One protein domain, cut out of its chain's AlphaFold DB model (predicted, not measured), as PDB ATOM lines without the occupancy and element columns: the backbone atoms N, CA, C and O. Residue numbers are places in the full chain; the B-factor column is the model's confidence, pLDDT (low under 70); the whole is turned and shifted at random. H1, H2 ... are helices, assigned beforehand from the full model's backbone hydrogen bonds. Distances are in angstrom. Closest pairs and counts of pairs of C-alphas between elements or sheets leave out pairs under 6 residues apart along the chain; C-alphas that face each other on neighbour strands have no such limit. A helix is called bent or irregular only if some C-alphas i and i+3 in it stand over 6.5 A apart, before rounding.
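Overview. This is residues 218 to 351 of the 420 residues of a protein of Lyngbya aestuarii BL J (UniProt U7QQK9). Two small helical lobes lie far apart, at opposite ends of a long, thin body: H2 and H3 pack on the last part of the long helix H1 at one end, and H4, H5 and H6 form a loose cluster at the other. H1 and the long link of residues 277 to 295 span the distance between the lobes, and residues 227 to 233, of which 228 to 233 belong to H1, stand free. The printed part has 134 residues with six named helices, H1 to H6 in that order along the chain, and no named strand; the class is all helix. The whole is extended, with a radius of gyration of the C-alphas of 23.4 A, and its C-alphas span 68 by 34 by 22 A, only just elongated.

Along the chain. H1, the longest helix, covers residues 228 to 253 and measures 38.1 A from its first C-alpha at (36.766, -28.841, 38.588) to its last at (20.079, -55.175, 16.694). H2 is residues 258 to 265, 10.6 A long, and H3 is residues 269 to 276, 10.7 A long. H4 is residues 296 to 307, 17.2 A long, and irregular: C-alphas 297 and 300 are 7.1 A apart. H5 is residues 313 to 322, 14.5 A long. H6 is residues 329 to 342, 20.1 A long, and its last C-alpha is at (42.877, -11.867, 30.621).

Arrangement. H1 touches H3 with residues 245 to 249 alone, about perpendicular at 82 degrees; their closest C-alphas, of His 245 and Tyr 275, are 5.9 A apart. H1 touches H2 with residues 248 to 252 alone, at a steep tilt of 54 degrees, opposite ways; the closest C-alphas are those of Val 248 and Ile 261, 6.6 A apart. H2 and H3 touch, about perpendicular at 78 degrees, with the C-alphas of Ala 262 and Val 269 closest at 5.2 A. H1 is apart from H4, H5 and H6. H5 and H6 touch at a steep tilt of 52 degrees, opposite ways, their closest C-alphas being those of Phe 317 and Tyr 329 at 6.2 A. H4 and H5 are close but not clearly touching, with the C-alphas of Tyr 298 and Ile 320 closest at 6.7 A. H4 and H6 are near each other, with 14 pairs of C-alphas within 10 A. Every O i to N i+4 pair is within hydrogen-bond range in H1, H2, H3, H5 and H6; in H4 it is 6 of 8.

Size, cuts and confidence. The two C-alphas farthest apart, those of Gly 255 and Arg 350, are 68.7 A from each other. The printed part has no cut. The link from H3 to H4, with 19 residues, is long. The mean pLDDT of the printed part is 78.8, and it is under 70 in residues 218 to 230, 284 to 292, 309 to 311 and 342 to 351.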
ATOM      1  N   VAL A 218      44.315  -8.993  24.096       58.81
ATOM      2  CA  VAL A 218      43.948 -10.274  24.724       58.81
ATOM      3  C   VAL A 218      42.427 -10.391  24.842       58.81
ATOM      4  O   VAL A 218      41.753  -9.506  25.369       58.81
ATOM      5  N   ALA A 219      41.861 -11.507  24.379       60.66
ATOM      6  CA  ALA A 219      40.422 -11.754  24.446       60.66
ATOM      7  C   ALA A 219      39.958 -12.154  25.861       60.66
ATOM      8  O   ALA A 219      40.584 -12.975  26.536       60.66
ATOM      9  N   VAL A 220      38.798 -11.645  26.298       61.62
ATOM     10  CA  VAL A 220      38.202 -12.038  27.592       61.62
ATOM     11  C   VAL A 220      37.864 -13.537  27.614       61.62
ATOM     12  O   VAL A 220      37.063 -13.994  26.784       61.62
ATOM     13  N   PRO A 221      38.339 -14.314  28.611       59.62
ATOM     14  CA  PRO A 221      38.039 -15.735  28.689       59.62
ATOM     15  C   PRO A 221      36.525 -16.012  28.820       59.62
ATOM     16  O   PRO A 221      35.748 -15.203  29.365       59.62
ATOM     17  N   PRO A 222      36.043 -17.163  28.310       59.91
ATOM     18  CA  PRO A 222      34.662 -17.592  28.493       59.91
ATOM     19  C   PRO A 222      34.294 -17.702  29.970       59.91
ATOM     20  O   PRO A 222      35.122 -17.997  30.828       59.91
ATOM     21  N   ALA A 223      33.026 -17.420  30.277       59.28
ATOM     22  CA  ALA A 223      32.506 -17.548  31.628       59.28
ATOM     23  C   ALA A 223      32.480 -19.033  32.015       59.28
ATOM     24  O   ALA A 223      31.541 -19.755  31.693       59.28
ATOM     25  N   SER A 224      33.526 -19.493  32.694       57.28
ATOM     26  CA  SER A 224      33.523 -20.783  33.371       57.28
ATOM     27  C   SER A 224      32.932 -20.586  34.765       57.28
ATOM     28  O   SER A 224      33.585 -20.064  35.666       57.28
ATOM     29  N   ASN A 225      31.663 -20.960  34.930       52.78
ATOM     30  CA  ASN A 225      31.026 -21.030  36.248       52.78
ATOM     31  C   ASN A 225      31.188 -22.418  36.893       52.78
ATOM     32  O   ASN A 225      30.589 -22.650  37.936       52.78
ATOM     33  N   GLN A 226      31.927 -23.343  36.268       58.16
ATOM     34  CA  GLN A 226      32.005 -24.732  36.719       58.16
ATOM     35  C   GLN A 226      33.292 -24.978  37.500       58.16
ATOM     36  O   GLN A 226      34.394 -24.724  37.017       58.16
ATOM     37  N   THR A 227      33.147 -25.507  38.710       63.50
ATOM     38  CA  THR A 227      34.282 -26.019  39.487       63.50
ATOM     39  C   THR A 227      34.844 -27.295  38.848       63.50
ATOM     40  O   THR A 227      34.124 -28.041  38.182       63.50
ATOM     41  N   GLN A 228      36.124 -27.606  39.086       66.62
ATOM     42  CA  GLN A 228      36.766 -28.841  38.588       66.62
ATOM     43  C   GLN A 228      35.974 -30.112  38.968       66.62
ATOM     44  O   GLN A 228      35.856 -31.045  38.175       66.62
ATOM     45  N   LYS A 229      35.344 -30.110  40.151       65.19
ATOM     46  CA  LYS A 229      34.476 -31.191  40.648       65.19
ATOM     47  C   LYS A 229      33.154 -31.326  39.877       65.19
ATOM     48  O   LYS A 229      32.580 -32.411  39.820       65.19
ATOM     49  N   GLU A 230      32.634 -30.243  39.308       67.75
ATOM     50  CA  GLU A 230      31.425 -30.272  38.476       67.75
ATOM     51  C   GLU A 230      31.735 -30.752  37.060       67.75
ATOM     52  O   GLU A 230      30.958 -31.533  36.505       67.75
ATOM     53  N   LEU A 231      32.887 -30.348  36.516       71.88
ATOM     54  CA  LEU A 231      33.391 -30.815  35.224       71.88
ATOM     55  C   LEU A 231      33.611 -32.331  35.237       71.88
ATOM     56  O   LEU A 231      33.076 -33.024  34.374       71.88
ATOM     57  N   SER A 232      34.286 -32.871  36.257       75.44
ATOM     58  CA  SER A 232      34.514 -34.320  36.368       75.44
ATOM     59  C   SER A 232      33.206 -35.115  36.465       75.44
ATOM     60  O   SER A 232      33.006 -36.087  35.734       75.44
ATOM     61  N   LYS A 233      32.248 -34.656  37.284       79.81
ATOM     62  CA  LYS A 233      30.904 -35.254  37.365       79.81
ATOM     63  C   LYS A 233      30.142 -35.164  36.040       79.81
ATOM     64  O   LYS A 233      29.370 -36.069  35.714       79.81
ATOM     65  N   ALA A 234      30.297 -34.077  35.286       76.50
ATOM     66  CA  ALA A 234      29.657 -33.916  33.983       76.50
ATOM     67  C   ALA A 234      30.218 -34.911  32.956       76.50
ATOM     68  O   ALA A 234      29.426 -35.533  32.237       76.50
ATOM     69  N   THR A 235      31.539 -35.115  32.946       81.88
ATOM     70  CA  THR A 235      32.231 -36.095  32.095       81.88
ATOM     71  C   THR A 235      31.794 -37.523  32.421       81.88
ATOM     72  O   THR A 235      31.290 -38.213  31.538       81.88
ATOM     73  N   GLN A 236      31.798 -37.918  33.698       84.56
ATOM     74  CA  GLN A 236      31.322 -39.245  34.126       84.56
ATOM     75  C   GLN A 236      29.862 -39.501  33.716       84.56
ATOM     76  O   GLN A 236      29.495 -40.554  33.192       84.56
ATOM     77  N   ARG A 237      28.985 -38.503  33.903       84.75
ATOM     78  CA  ARG A 237      27.580 -38.604  33.474       84.75
ATOM     79  C   ARG A 237      27.451 -38.728  31.959       84.75
ATOM     80  O   ARG A 237      26.459 -39.290  31.500       84.75
ATOM     81  N   ARG A 238      28.358 -38.125  31.186       84.88
ATOM     82  CA  ARG A 238      28.378 -38.187  29.718       84.88
ATOM     83  C   ARG A 238      28.777 -39.576  29.244       84.88
ATOM     84  O   ARG A 238      28.023 -40.167  28.479       84.88
ATOM     85  N   GLU A 239      29.871 -40.112  29.765       88.00
ATOM     86  CA  GLU A 239      30.361 -41.458  29.452       88.00
ATOM     87  C   GLU A 239      29.299 -42.521  29.737       88.00
ATOM     88  O   GLU A 239      28.975 -43.324  28.862       88.00
ATOM     89  N   ARG A 240      28.633 -42.439  30.899       88.44
ATOM     90  CA  ARG A 240      27.516 -43.334  31.233       88.44
ATOM     91  C   ARG A 240      26.392 -43.294  30.193       88.44
ATOM     92  O   ARG A 240      25.801 -44.324  29.886       88.44
ATOM     93  N   ARG A 241      26.063 -42.117  29.647       89.31
ATOM     94  CA  ARG A 241      25.013 -41.996  28.618       89.31
ATOM     95  C   ARG A 241      25.443 -42.599  27.285       89.31
ATOM     96  O   ARG A 241      24.606 -43.220  26.639       89.31
ATOM     97  N   ILE A 242      26.706 -42.425  26.899       88.94
ATOM     98  CA  ILE A 242      27.266 -43.029  25.683       88.94
ATOM     99  C   ILE A 242      27.209 -44.555  25.795       88.94
ATOM    100  O   ILE A 242      26.747 -45.215  24.868       88.94
ATOM    101  N   LEU A 243      27.599 -45.109  26.948       92.19
ATOM    102  CA  LEU A 243      27.533 -46.548  27.202       92.19
ATOM    103  C   LEU A 243      26.098 -47.083  27.090       92.19
ATOM    104  O   LEU A 243      25.855 -48.040  26.360       92.19
ATOM    105  N   ILE A 244      25.136 -46.425  27.748       90.56
ATOM    106  CA  ILE A 244      23.720 -46.825  27.689       90.56
ATOM    107  C   ILE A 244      23.179 -46.737  26.254       90.56
ATOM    108  O   ILE A 244      22.447 -47.623  25.825       90.56
ATOM    109  N   HIS A 245      23.517 -45.684  25.501       92.44
ATOM    110  CA  HIS A 245      23.084 -45.541  24.107       92.44
ATOM    111  C   HIS A 245      23.609 -46.688  23.232       92.44
ATOM    112  O   HIS A 245      22.816 -47.287  22.506       92.44
ATOM    113  N   LYS A 246      24.890 -47.061  23.379       92.88
ATOM    114  CA  LYS A 246      25.476 -48.223  22.690       92.88
ATOM    115  C   LYS A 246      24.743 -49.523  23.038       92.88
ATOM    116  O   LYS A 246      24.317 -50.229  22.131       92.88
ATOM    117  N   GLN A 247      24.514 -49.787  24.327       93.69
ATOM    118  CA  GLN A 247      23.800 -50.984  24.795       93.69
ATOM    119  C   GLN A 247      22.357 -51.057  24.276       93.69
ATOM    120  O   GLN A 247      21.882 -52.123  23.892       93.69
ATOM    121  N   VAL A 248      21.646 -49.925  24.230       94.25
ATOM    122  CA  VAL A 248      20.288 -49.861  23.665       94.25
ATOM    123  C   VAL A 248      20.290 -50.262  22.189       94.25
ATOM    124  O   VAL A 248      19.418 -51.022  21.769       94.25
ATOM    125  N   TRP A 249      21.260 -49.781  21.409       94.19
ATOM    126  CA  TRP A 249      21.372 -50.115  19.989       94.19
ATOM    127  C   TRP A 249      21.822 -51.555  19.742       94.19
ATOM    128  O   TRP A 249      21.299 -52.197  18.835       94.19
ATOM    129  N   GLU A 250      22.720 -52.089  20.563       94.31
ATOM    130  CA  GLU A 250      23.131 -53.495  20.508       94.31
ATOM    131  C   GLU A 250      21.946 -54.437  20.765       94.31
ATOM    132  O   GLU A 250      21.641 -55.299  19.941       94.31
ATOM    133  N   LEU A 251      21.187 -54.202  21.842       94.44
ATOM    134  CA  LEU A 251      19.988 -54.987  22.150       94.44
ATOM    135  C   LEU A 251      18.894 -54.822  21.086       94.44
ATOM    136  O   LEU A 251      18.144 -55.757  20.815       94.44
ATOM    137  N   ARG A 252      18.798 -53.644  20.458       94.25
ATOM    138  CA  ARG A 252      17.872 -53.431  19.341       94.25
ATOM    139  C   ARG A 252      18.263 -54.246  18.112       94.25
ATOM    140  O   ARG A 252      17.370 -54.794  17.470       94.25
ATOM    141  N   ARG A 253      19.559 -54.341  17.795       93.25
ATOM    142  CA  ARG A 253      20.079 -55.175  16.694       93.25
ATOM    143  C   ARG A 253      19.846 -56.665  16.941       93.25
ATOM    144  O   ARG A 253      19.577 -57.387  15.995       93.25
ATOM    145  N   GLN A 254      19.848 -57.095  18.201       93.94
ATOM    146  CA  GLN A 254      19.453 -58.450  18.618       93.94
ATOM    147  C   GLN A 254      17.930 -58.707  18.535       93.94
ATOM    148  O   GLN A 254      17.461 -59.757  18.959       93.94
ATOM    149  N   GLY A 255      17.134 -57.755  18.030       93.75
ATOM    150  CA  GLY A 255      15.696 -57.925  17.799       93.75
ATOM    151  C   GLY A 255      14.791 -57.574  18.984       93.75
ATOM    152  O   GLY A 255      13.571 -57.704  18.880       93.75
ATOM    153  N   LEU A 256      15.328 -57.082  20.109       93.62
ATOM    154  CA  LEU A 256      14.495 -56.779  21.275       93.62
ATOM    155  C   LEU A 256      13.567 -55.573  21.029       93.62
ATOM    156  O   LEU A 256      13.915 -54.556  20.409       93.62
ATOM    157  N   SER A 257      12.357 -55.657  21.589       93.62
ATOM    158  CA  SER A 257      11.409 -54.541  21.612       93.62
ATOM    159  C   SER A 257      11.879 -53.437  22.568       93.62
ATOM    160  O   SER A 257      12.521 -53.703  23.584       93.62
ATOM    161  N   GLY A 258      11.521 -52.176  22.298       91.25
ATOM    162  CA  GLY A 258      11.925 -51.045  23.149       91.25
ATOM    163  C   GLY A 258      11.506 -51.196  24.622       91.25
ATOM    164  O   GLY A 258      12.252 -50.804  25.519       91.25
ATOM    165  N   LYS A 259      10.353 -51.831  24.887       93.94
ATOM    166  CA  LYS A 259       9.896 -52.157  26.251       93.94
ATOM    167  C   LYS A 259      10.771 -53.234  26.909       93.94
ATOM    168  O   LYS A 259      11.109 -53.097  28.082       93.94
ATOM    169  N   ALA A 260      11.180 -54.264  26.166       93.00
ATOM    170  CA  ALA A 260      12.082 -55.300  26.673       93.00
ATOM    171  C   ALA A 260      13.480 -54.737  26.985       93.00
ATOM    172  O   ALA A 260      14.042 -55.036  28.036       93.00
ATOM    173  N   ILE A 261      14.001 -53.851  26.127       94.94
ATOM    174  CA  ILE A 261      15.274 -53.147  26.354       94.94
ATOM    175  C   ILE A 261      15.206 -52.303  27.637       94.94
ATOM    176  O   ILE A 261      16.135 -52.336  28.442       94.94
ATOM    177  N   ALA A 262      14.096 -51.588  27.859       95.00
ATOM    178  CA  ALA A 262      13.884 -50.785  29.066       95.00
ATOM    179  C   ALA A 262      13.957 -51.634  30.341       95.00
ATOM    180  O   ALA A 262      14.661 -51.272  31.283       95.00
ATOM    181  N   LYS A 263      13.282 -52.793  30.335       93.88
ATOM    182  CA  LYS A 263      13.297 -53.752  31.446       93.88
ATOM    183  C   LYS A 263      14.697 -54.335  31.669       93.88
ATOM    184  O   LYS A 263      15.155 -54.359  32.802       93.88
ATOM    185  N   LYS A 264      15.393 -54.741  30.599       93.31
ATOM    186  CA  LYS A 264      16.731 -55.360  30.667       93.31
ATOM    187  C   LYS A 264      17.813 -54.398  31.175       93.31
ATOM    188  O   LYS A 264      18.685 -54.816  31.921       93.31
ATOM    189  N   LEU A 265      17.751 -53.121  30.791       92.38
ATOM    190  CA  LEU A 265      18.730 -52.099  31.193       92.38
ATOM    191  C   LEU A 265      18.326 -51.306  32.450       92.38
ATOM    192  O   LEU A 265      19.084 -50.443  32.889       92.38
ATOM    193  N   GLY A 266      17.131 -51.540  33.006       92.75
ATOM    194  CA  GLY A 266      16.629 -50.808  34.175       92.75
ATOM    195  C   GLY A 266      16.446 -49.303  33.936       92.75
ATOM    196  O   GLY A 266      16.618 -48.501  34.852       92.75
ATOM    197  N   ILE A 267      16.132 -48.892  32.702       92.62
ATOM    198  CA  ILE A 267      15.930 -47.480  32.335       92.62
ATOM    199  C   ILE A 267      14.497 -47.224  31.878       92.62
ATOM    200  O   ILE A 267      13.844 -48.087  31.302       92.62
ATOM    201  N   GLY A 268      14.004 -46.001  32.086       92.31
ATOM    202  CA  GLY A 268      12.649 -45.631  31.673       92.31
ATOM    203  C   GLY A 268      12.424 -45.799  30.165       92.31
ATOM    204  O   GLY A 268      13.263 -45.396  29.355       92.31
ATOM    205  N   VAL A 269      11.252 -46.321  29.791       90.88
ATOM    206  CA  VAL A 269      10.849 -46.616  28.401       90.88
ATOM    207  C   VAL A 269      11.035 -45.403  27.479       90.88
ATOM    208  O   VAL A 269      11.588 -45.519  26.386       90.88
ATOM    209  N   THR A 270      10.689 -44.204  27.953       91.62
ATOM    210  CA  THR A 270      10.874 -42.943  27.217       91.62
ATOM    211  C   THR A 270      12.339 -42.658  26.871       91.62
ATOM    212  O   THR A 270      12.626 -42.074  25.829       91.62
ATOM    213  N   SER A 271      13.285 -43.063  27.723       88.50
ATOM    214  CA  SER A 271      14.719 -42.893  27.457       88.50
ATOM    215  C   SER A 271      15.215 -43.871  26.399       88.50
ATOM    216  O   SER A 271      15.993 -43.460  25.543       88.50
ATOM    217  N   VAL A 272      14.718 -45.114  26.399       91.69
ATOM    218  CA  VAL A 272      15.015 -46.089  25.337       91.69
ATOM    219  C   VAL A 272      14.543 -45.565  23.991       91.69
ATOM    220  O   VAL A 272      15.343 -45.441  23.070       91.69
ATOM    221  N   PHE A 273      13.273 -45.169  23.885       91.50
ATOM    222  CA  PHE A 273      12.743 -44.620  22.635       91.50
ATOM    223  C   PHE A 273      13.451 -43.330  22.218       91.50
ATOM    224  O   PHE A 273      13.646 -43.107  21.030       91.50
ATOM    225  N   ARG A 274      13.902 -42.499  23.168       86.75
ATOM    226  CA  ARG A 274      14.737 -41.333  22.851       86.75
ATOM    227  C   ARG A 274      16.070 -41.737  22.215       86.75
ATOM    228  O   ARG A 274      16.474 -41.093  21.256       86.75
ATOM    229  N   TYR A 275      16.744 -42.765  22.729       89.69
ATOM    230  CA  TYR A 275      18.005 -43.248  22.153       89.69
ATOM    231  C   TYR A 275      17.806 -43.955  20.808       89.69
ATOM    232  O   TYR A 275      18.619 -43.770  19.910       89.69
ATOM    233  N   LEU A 276      16.706 -44.691  20.633       90.44
ATOM    234  CA  LEU A 276      16.381 -45.376  19.378       90.44
ATOM    235  C   LEU A 276      15.962 -44.437  18.239       90.44
ATOM    236  O   LEU A 276      15.992 -44.847  17.086       90.44
ATOM    237  N   ARG A 277      15.599 -43.179  18.528       85.75
ATOM    238  CA  ARG A 277      15.322 -42.171  17.486       85.75
ATOM    239  C   ARG A 277      16.557 -41.793  16.671       85.75
ATOM    240  O   ARG A 277      16.403 -41.311  15.555       85.75
ATOM    241  N   HIS A 278      17.757 -41.971  17.225       80.19
ATOM    242  CA  HIS A 278      18.997 -41.537  16.589       80.19
ATOM    243  C   HIS A 278      20.060 -42.647  16.662       80.19
ATOM    244  O   HIS A 278      20.496 -43.000  17.765       80.19
ATOM    245  N   PRO A 279      20.504 -43.186  15.506       80.50
ATOM    246  CA  PRO A 279      21.594 -44.166  15.432       80.50
ATOM    247  C   PRO A 279      22.899 -43.670  16.051       80.50
ATOM    248  O   PRO A 279      23.648 -44.444  16.638       80.50
ATOM    249  N   GLN A 280      23.146 -42.365  15.967       80.75
ATOM    250  CA  GLN A 280      24.288 -41.701  16.580       80.75
ATOM    251  C   GLN A 280      23.910 -41.084  17.933       80.75
ATOM    252  O   GLN A 280      22.772 -40.662  18.159       80.75
ATOM    253  N   PHE A 281      24.878 -41.016  18.848       80.31
ATOM    254  CA  PHE A 281      24.680 -40.398  20.155       80.31
ATOM    255  C   PHE A 281      24.602 -38.873  20.030       80.31
ATOM    256  O   PHE A 281      25.577 -38.222  19.662       80.31
ATOM    257  N   LEU A 282      23.456 -38.292  20.393       74.00
ATOM    258  CA  LEU A 282      23.287 -36.841  20.447       74.00
ATOM    259  C   LEU A 282      23.656 -36.292  21.826       74.00
ATOM    260  O   LEU A 282      23.114 -36.713  22.856       74.00
ATOM    261  N   GLU A 283      24.538 -35.294  21.845       73.44
ATOM    262  CA  GLU A 283      24.894 -34.595  23.076       73.44
ATOM    263  C   GLU A 283      23.717 -33.812  23.656       73.44
ATOM    264  O   GLU A 283      22.901 -33.214  22.949       73.44
ATOM    265  N   ARG A 284      23.654 -33.754  24.991       68.06
ATOM    266  CA  ARG A 284      22.707 -32.853  25.653       68.06
ATOM    267  C   ARG A 284      23.153 -31.416  25.430       68.06
ATOM    268  O   ARG A 284      24.282 -31.059  25.756       68.06
ATOM    269  N   GLN A 285      22.228 -30.571  24.989       60.81
ATOM    270  CA  GLN A 285      22.435 -29.128  25.020       60.81
ATOM    271  C   GLN A 285      22.608 -28.683  26.479       60.81
ATOM    272  O   GLN A 285      21.716 -28.866  27.311       60.81
ATOM    273  N   GLY A 286      23.778 -28.136  26.804       59.50
ATOM    274  CA  GLY A 286      24.002 -27.494  28.094       59.50
ATOM    275  C   GLY A 286      23.124 -26.250  28.241       59.50
ATOM    276  O   GLY A 286      22.731 -25.630  27.251       59.50
ATOM    277  N   ARG A 287      22.843 -25.849  29.485       51.47
ATOM    278  CA  ARG A 287      22.336 -24.498  29.747       51.47
ATOM    279  C   ARG A 287      23.466 -23.521  29.425       51.47
ATOM    280  O   ARG A 287      24.412 -23.403  30.195       51.47
ATOM    281  N   SER A 288      23.381 -22.885  28.265       56.81
ATOM    282  CA  SER A 288      24.217 -21.749  27.894       56.81
ATOM    283  C   SER A 288      23.405 -20.479  28.123       56.81
ATOM    284  O   SER A 288      22.221 -20.435  27.788       56.81
ATOM    285  N   ASP A 289      24.041 -19.450  28.675       54.16
ATOM    286  CA  ASP A 289      23.511 -18.085  28.695       54.16
ATOM    287  C   ASP A 289      23.473 -17.461  27.286       54.16
ATOM    288  O   ASP A 289      22.923 -16.377  27.117       54.16
ATOM    289  N   ARG A 290      24.018 -18.160  26.270       54.69
ATOM    290  CA  ARG A 290      24.076 -17.782  24.845       54.69
ATOM    291  C   ARG A 290      24.569 -16.349  24.638       54.69
ATOM    292  O   ARG A 290      24.138 -15.687  23.701       54.69
ATOM    293  N   GLY A 291      25.426 -15.876  25.546       54.88
ATOM    294  CA  GLY A 291      25.911 -14.501  25.537       54.88
ATOM    295  C   GLY A 291      24.802 -13.455  25.667       54.88
ATOM    296  O   GLY A 291      24.906 -12.433  25.011       54.88
ATOM    297  N   ARG A 292      23.735 -13.730  26.438       60.66
ATOM    298  CA  ARG A 292      22.682 -12.771  26.814       60.66
ATOM    299  C   ARG A 292      22.709 -12.520  28.319       60.66
ATOM    300  O   ARG A 292      21.884 -13.024  29.081       60.66
ATOM    301  N   SER A 293      23.693 -11.757  28.757       73.19
ATOM    302  CA  SER A 293      23.744 -11.162  30.082       73.19
ATOM    303  C   SER A 293      23.028  -9.813  30.079       73.19
ATOM    304  O   SER A 293      23.158  -9.027  29.146       73.19
ATOM    305  N   LYS A 294      22.369  -9.463  31.191       81.00
ATOM    306  CA  LYS A 294      21.924  -8.074  31.433       81.00
ATOM    307  C   LYS A 294      23.076  -7.065  31.340       81.00
ATOM    308  O   LYS A 294      22.834  -5.875  31.187       81.00
ATOM    309  N   LEU A 295      24.314  -7.540  31.495       83.31
ATOM    310  CA  LEU A 295      25.521  -6.731  31.415       83.31
ATOM    311  C   LEU A 295      25.922  -6.403  29.972       83.31
ATOM    312  O   LEU A 295      26.728  -5.501  29.791       83.31
ATOM    313  N   ASP A 296      25.399  -7.113  28.963       79.75
ATOM    314  CA  ASP A 296      25.936  -7.021  27.603       79.75
ATOM    315  C   ASP A 296      25.938  -5.617  26.994       79.75
ATOM    316  O   ASP A 296      26.985  -5.224  26.478       79.75
ATOM    317  N   PRO A 297      24.860  -4.820  27.125       84.44
ATOM    318  CA  PRO A 297      24.846  -3.443  26.627       84.44
ATOM    319  C   PRO A 297      25.916  -2.548  27.268       84.44
ATOM    320  O   PRO A 297      26.353  -1.573  26.670       84.44
ATOM    321  N   TYR A 298      26.365  -2.893  28.478       84.94
ATOM    322  CA  TYR A 298      27.306  -2.106  29.277       84.94
ATOM    323  C   TYR A 298      28.752  -2.607  29.160       84.94
ATOM    324  O   TYR A 298      29.666  -1.987  29.701       84.94
ATOM    325  N   LYS A 299      28.996  -3.724  28.458       82.75
ATOM    326  CA  LYS A 299      30.336  -4.317  28.312       82.75
ATOM    327  C   LYS A 299      31.321  -3.390  27.617       82.75
ATOM    328  O   LYS A 299      32.464  -3.327  28.054       82.75
ATOM    329  N   ILE A 300      30.876  -2.670  26.584       82.50
ATOM    330  CA  ILE A 300      31.708  -1.717  25.835       82.50
ATOM    331  C   ILE A 300      32.221  -0.625  26.776       82.50
ATOM    332  O   ILE A 300      33.426  -0.409  26.861       82.50
ATOM    333  N   TYR A 301      31.320  -0.014  27.549       83.88
ATOM    334  CA  TYR A 301      31.679   1.001  28.539       83.88
ATOM    335  C   TYR A 301      32.646   0.450  29.595       83.88
ATOM    336  O   TYR A 301      33.678   1.054  29.877       83.88
ATOM    337  N   ILE A 302      32.366  -0.743  30.134       83.56
ATOM    338  CA  ILE A 302      33.237  -1.379  31.132       83.56
ATOM    339  C   ILE A 302      34.633  -1.660  30.556       83.56
ATOM    340  O   ILE A 302      35.612  -1.444  31.259       83.56
ATOM    341  N   LEU A 303      34.745  -2.115  29.302       82.38
ATOM    342  CA  LEU A 303      36.033  -2.357  28.637       82.38
ATOM    343  C   LEU A 303      36.814  -1.063  28.392       82.38
ATOM    344  O   LEU A 303      38.020  -1.040  28.613       82.38
ATOM    345  N   GLN A 304      36.139   0.013  27.977       82.44
ATOM    346  CA  GLN A 304      36.767   1.326  27.803       82.44
ATOM    347  C   GLN A 304      37.376   1.821  29.120       82.44
ATOM    348  O   GLN A 304      38.561   2.143  29.163       82.44
ATOM    349  N   GLN A 305      36.599   1.792  30.208       82.31
ATOM    350  CA  GLN A 305      37.078   2.182  31.539       82.31
ATOM    351  C   GLN A 305      38.207   1.264  32.034       82.31
ATOM    352  O   GLN A 305      39.208   1.725  32.583       82.31
ATOM    353  N   TRP A 306      38.091  -0.041  31.772       79.00
ATOM    354  CA  TRP A 306      39.114  -1.024  32.116       79.00
ATOM    355  C   TRP A 306      40.456  -0.738  31.436       79.00
ATOM    356  O   TRP A 306      41.496  -0.695  32.095       79.00
ATOM    357  N   ASN A 307      40.429  -0.500  30.123       77.75
ATOM    358  CA  ASN A 307      41.621  -0.218  29.325       77.75
ATOM    359  C   ASN A 307      42.228   1.161  29.658       77.75
ATOM    360  O   ASN A 307      43.428   1.355  29.490       77.75
ATOM    361  N   GLN A 308      41.442   2.086  30.223       77.00
ATOM    362  CA  GLN A 308      41.902   3.370  30.776       77.00
ATOM    363  C   GLN A 308      42.465   3.264  32.214       77.00
ATOM    364  O   GLN A 308      42.705   4.279  32.865       77.00
ATOM    365  N   LYS A 309      42.727   2.044  32.713       67.44
ATOM    366  CA  LYS A 309      43.247   1.723  34.061       67.44
ATOM    367  C   LYS A 309      42.274   1.976  35.223       67.44
ATOM    368  O   LYS A 309      42.686   1.940  36.386       67.44
ATOM    369  N   PHE A 310      40.979   2.147  34.956       63.56
ATOM    370  CA  PHE A 310      39.964   2.239  36.004       63.56
ATOM    371  C   PHE A 310      39.464   0.844  36.421       63.56
ATOM    372  O   PHE A 310      38.654   0.207  35.751       63.56
ATOM    373  N   CYS A 311      39.965   0.353  37.561       64.38
ATOM    374  CA  CYS A 311      39.784  -1.039  38.000       64.38
ATOM    375  C   CYS A 311      38.857  -1.222  39.222       64.38
ATOM    376  O   CYS A 311      38.803  -2.328  39.787       64.38
ATOM    377  N   ASP A 312      38.145  -0.172  39.658       77.31
ATOM    378  CA  ASP A 312      37.236  -0.234  40.809       77.31
ATOM    379  C   ASP A 312      35.848  -0.759  40.412       77.31
ATOM    380  O   ASP A 312      34.985  -0.056  39.886       77.31
ATOM    381  N   LYS A 313      35.619  -2.035  40.731       80.12
ATOM    382  CA  LYS A 313      34.362  -2.745  40.469       80.12
ATOM    383  C   LYS A 313      33.130  -2.120  41.141       80.12
ATOM    384  O   LYS A 313      32.034  -2.322  40.625       80.12
ATOM    385  N   LYS A 314      33.269  -1.423  42.281       82.88
ATOM    386  CA  LYS A 314      32.123  -0.791  42.964       82.88
ATOM    387  C   LYS A 314      31.674   0.454  42.207       82.88
ATOM    388  O   LYS A 314      30.494   0.560  41.888       82.88
ATOM    389  N   LYS A 315      32.621   1.315  41.834       82.94
ATOM    390  CA  LYS A 315      32.342   2.519  41.041       82.94
ATOM    391  C   LYS A 315      31.786   2.176  39.658       82.94
ATOM    392  O   LYS A 315      30.742   2.702  39.289       82.94
ATOM    393  N   LEU A 316      32.378   1.190  38.973       85.19
ATOM    394  CA  LEU A 316      31.852   0.687  37.697       85.19
ATOM    395  C   LEU A 316      30.397   0.204  37.812       85.19
ATOM    396  O   LEU A 316      29.604   0.424  36.903       85.19
ATOM    397  N   PHE A 317      30.029  -0.454  38.918       87.88
ATOM    398  CA  PHE A 317      28.649  -0.893  39.146       87.88
ATOM    399  C   PHE A 317      27.690   0.282  39.385       87.88
ATOM    400  O   PHE A 317      26.576   0.266  38.865       87.88
ATOM    401  N   GLU A 318      28.102   1.296  40.146       87.75
ATOM    402  CA  GLU A 318      27.292   2.495  40.392       87.75
ATOM    403  C   GLU A 318      27.063   3.311  39.113       87.75
ATOM    404  O   GLU A 318      25.940   3.753  38.861       87.75
ATOM    405  N   GLU A 319      28.087   3.459  38.273       87.56
ATOM    406  CA  GLU A 319      28.009   4.184  37.000       87.56
ATOM    407  C   GLU A 319      27.061   3.508  36.009       87.56
ATOM    408  O   GLU A 319      26.143   4.152  35.497       87.56
ATOM    409  N   ILE A 320      27.192   2.195  35.790       89.94
ATOM    410  CA  ILE A 320      26.275   1.490  34.881       89.94
ATOM    411  C   ILE A 320      24.848   1.433  35.442       89.94
ATOM    412  O   ILE A 320      23.884   1.417  34.677       89.94
ATOM    413  N   LYS A 321      24.677   1.441  36.774       90.00
ATOM    414  CA  LYS A 321      23.355   1.503  37.414       90.00
ATOM    415  C   LYS A 321      22.669   2.845  37.144       90.00
ATOM    416  O   LYS A 321      21.472   2.849  36.870       90.00
ATOM    417  N   LYS A 322      23.416   3.959  37.131       90.44
ATOM    418  CA  LYS A 322      22.909   5.275  36.692       90.44
ATOM    419  C   LYS A 322      22.517   5.283  35.209       90.44
ATOM    420  O   LYS A 322      21.541   5.925  34.850       90.44
ATOM    421  N   GLN A 323      23.206   4.505  34.372       88.12
ATOM    422  CA  GLN A 323      22.869   4.288  32.955       88.12
ATOM    423  C   GLN A 323      21.723   3.266  32.735       88.12
ATOM    424  O   GLN A 323      21.487   2.814  31.614       88.12
ATOM    425  N   GLY A 324      21.011   2.857  33.794       88.88
ATOM    426  CA  GLY A 324      19.829   1.991  33.703       88.88
ATOM    427  C   GLY A 324      20.078   0.489  33.892       88.88
ATOM    428  O   GLY A 324      19.167  -0.313  33.673       88.88
ATOM    429  N   TYR A 325      21.274   0.067  34.317       89.00
ATOM    430  CA  TYR A 325      21.553  -1.350  34.569       89.00
ATOM    431  C   TYR A 325      20.726  -1.899  35.746       89.00
ATOM    432  O   TYR A 325      20.858  -1.466  36.891       89.00
ATOM    433  N   SER A 326      19.913  -2.927  35.474       88.94
ATOM    434  CA  SER A 326      19.024  -3.589  36.450       88.94
ATOM    435  C   SER A 326      19.533  -4.955  36.940       88.94
ATOM    436  O   SER A 326      18.760  -5.790  37.426       88.94
ATOM    437  N   GLY A 327      20.815  -5.260  36.727       86.88
ATOM    438  CA  GLY A 327      21.424  -6.521  37.154       86.88
ATOM    439  C   GLY A 327      22.148  -6.422  38.499       86.88
ATOM    440  O   GLY A 327      22.211  -5.371  39.129       86.88
ATOM    441  N   SER A 328      22.708  -7.546  38.953       88.50
ATOM    442  CA  SER A 328      23.410  -7.612  40.238       88.50
ATOM    443  C   SER A 328      24.868  -7.162  40.138       88.50
ATOM    444  O   SER A 328      25.519  -7.336  39.099       88.50
ATOM    445  N   TYR A 329      25.395  -6.668  41.260       87.19
ATOM    446  CA  TYR A 329      26.820  -6.388  41.449       87.19
ATOM    447  C   TYR A 329      27.686  -7.624  41.164       87.19
ATOM    448  O   TYR A 329      28.689  -7.528  40.461       87.19
ATOM    449  N   ASP A 330      27.257  -8.814  41.597       83.31
ATOM    450  CA  ASP A 330      28.005 -10.062  41.380       83.31
ATOM    451  C   ASP A 330      28.217 -10.404  39.906       83.31
ATOM    452  O   ASP A 330      29.162 -11.110  39.554       83.31
ATOM    453  N   THR A 331      27.331  -9.941  39.025       82.94
ATOM    454  CA  THR A 331      27.474 -10.135  37.577       82.94
ATOM    455  C   THR A 331      28.609  -9.265  37.027       82.94
ATOM    456  O   THR A 331      29.434  -9.753  36.251       82.94
ATOM    457  N   VAL A 332      28.725  -8.021  37.505       84.94
ATOM    458  CA  VAL A 332      29.836  -7.102  37.188       84.94
ATOM    459  C   VAL A 332      31.144  -7.598  37.799       84.94
ATOM    460  O   VAL A 332      32.172  -7.646  37.126       84.94
ATOM    461  N   ALA A 333      31.115  -8.046  39.057       82.94
ATOM    462  CA  ALA A 333      32.279  -8.590  39.750       82.94
ATOM    463  C   ALA A 333      32.821  -9.855  39.058       82.94
ATOM    464  O   ALA A 333      34.031 -10.019  38.905       82.94
ATOM    465  N   ARG A 334      31.934 -10.740  38.581       81.44
ATOM    466  CA  ARG A 334      32.328 -11.908  37.776       81.44
ATOM    467  C   ARG A 334      32.928 -11.506  36.434       81.44
ATOM    468  O   ARG A 334      33.887 -12.142  36.007       81.44
ATOM    469  N   TYR A 335      32.391 -10.482  35.770       81.56
ATOM    470  CA  TYR A 335      32.932 -10.012  34.494       81.56
ATOM    471  C   TYR A 335      34.310  -9.366  34.647       81.56
ATOM    472  O   TYR A 335      35.256  -9.815  34.011       81.56
ATOM    473  N   THR A 336      34.454  -8.411  35.565       81.81
ATOM    474  CA  THR A 336      35.738  -7.757  35.871       81.81
ATOM    475  C   THR A 336      36.806  -8.750  36.334       81.81
ATOM    476  O   THR A 336      37.970  -8.608  35.975       81.81
ATOM    477  N   ARG A 337      36.438  -9.826  37.047       79.31
ATOM    478  CA  ARG A 337      37.366 -10.929  37.358       79.31
ATOM    479  C   ARG A 337      37.924 -11.606  36.101       79.31
ATOM    480  O   ARG A 337      39.104 -11.934  36.085       79.31
ATOM    481  N   ARG A 338      37.106 -11.798  35.060       76.12
ATOM    482  CA  ARG A 338      37.561 -12.354  33.772       76.12
ATOM    483  C   ARG A 338      38.488 -11.388  33.040       76.12
ATOM    484  O   ARG A 338      39.472 -11.839  32.472       76.12
ATOM    485  N   LEU A 339      38.210 -10.083  33.110       76.88
ATOM    486  CA  LEU A 339      39.108  -9.057  32.571       76.88
ATOM    487  C   LEU A 339      40.485  -9.109  33.257       76.88
ATOM    488  O   LEU A 339      41.494  -9.122  32.567       76.88
ATOM    489  N   ARG A 340      40.539  -9.265  34.592       74.88
ATOM    490  CA  ARG A 340      41.814  -9.420  35.337       74.88
ATOM    491  C   ARG A 340      42.600 -10.667  34.946       74.88
ATOM    492  O   ARG A 340      43.823 -10.608  34.866       74.88
ATOM    493  N   GLN A 341      41.895 -11.780  34.736       72.75
ATOM    494  CA  GLN A 341      42.494 -13.032  34.269       72.75
ATOM    495  C   GLN A 341      43.078 -12.879  32.861       72.75
ATOM    496  O   GLN A 341      44.169 -13.376  32.618       72.75
ATOM    497  N   ALA A 342      42.384 -12.167  31.966       69.88
ATOM    498  CA  ALA A 342      42.877 -11.867  30.621       69.88
ATOM    499  C   ALA A 342      44.137 -10.987  30.651       69.88
ATOM    500  O   ALA A 342      45.077 -11.241  29.913       69.88
ATOM    501  N   THR A 343      44.193  -9.992  31.543       68.31
ATOM    502  CA  THR A 343      45.359  -9.103  31.690       68.31
ATOM    503  C   THR A 343      46.523  -9.706  32.490       68.31
ATOM    504  O   THR A 343      47.494  -9.003  32.741       68.31
ATOM    505  N   GLY A 344      46.429 -10.958  32.962       62.38
ATOM    506  CA  GLY A 344      47.513 -11.630  33.699       62.38
ATOM    507  C   GLY A 344      47.813 -11.084  35.107       62.38
ATOM    508  O   GLY A 344      48.875 -11.360  35.656       62.38
ATOM    509  N   VAL A 345      46.905 -10.316  35.721       59.78
ATOM    510  CA  VAL A 345      47.149  -9.690  37.036       59.78
ATOM    511  C   VAL A 345      46.799 -10.671  38.165       59.78
ATOM    512  O   VAL A 345      45.620 -10.942  38.413       59.78
ATOM    513  N   GLU A 346      47.806 -11.196  38.873       49.22
ATOM    514  CA  GLU A 346      47.611 -12.071  40.041       49.22
ATOM    515  C   GLU A 346      46.933 -11.351  41.219       49.22
ATOM    516  O   GLU A 346      47.159 -10.173  41.495       49.22
ATOM    517  N   LEU A 347      46.117 -12.092  41.979       49.69
ATOM    518  CA  LEU A 347      45.207 -11.563  43.003       49.69
ATOM    519  C   LEU A 347      45.867 -10.881  44.216       49.69
ATOM    520  O   LEU A 347      45.123 -10.373  45.052       49.69
ATOM    521  N   ARG A 348      47.202 -10.824  44.343       44.47
ATOM    522  CA  ARG A 348      47.874 -10.290  45.547       44.47
ATOM    523  C   ARG A 348      49.277  -9.693  45.360       44.47
ATOM    524  O   ARG A 348      49.929  -9.428  46.366       44.47
ATOM    525  N   LYS A 349      49.749  -9.415  44.141       43.28
ATOM    526  CA  LYS A 349      51.033  -8.713  43.949       43.28
ATOM    527  C   LYS A 349      50.827  -7.401  43.202       43.28
ATOM    528  O   LYS A 349      50.272  -7.360  42.110       43.28
ATOM    529  N   ARG A 350      51.250  -6.314  43.850       40.84
ATOM    530  CA  ARG A 350      51.326  -4.962  43.290       40.84
ATOM    531  C   ARG A 350      52.336  -5.020  42.137       40.84
ATOM    532  O   ARG A 350      53.532  -5.077  42.393       40.84
ATOM    533  N   ILE A 351      51.871  -5.072  40.889       46.94
ATOM    534  CA  ILE A 351      52.764  -4.912  39.735       46.94
ATOM    535  C   ILE A 351      53.019  -3.413  39.592       46.94
ATOM    536  O   ILE A 351      52.114  -2.639  39.281       46.94
TER     537      ILE A 351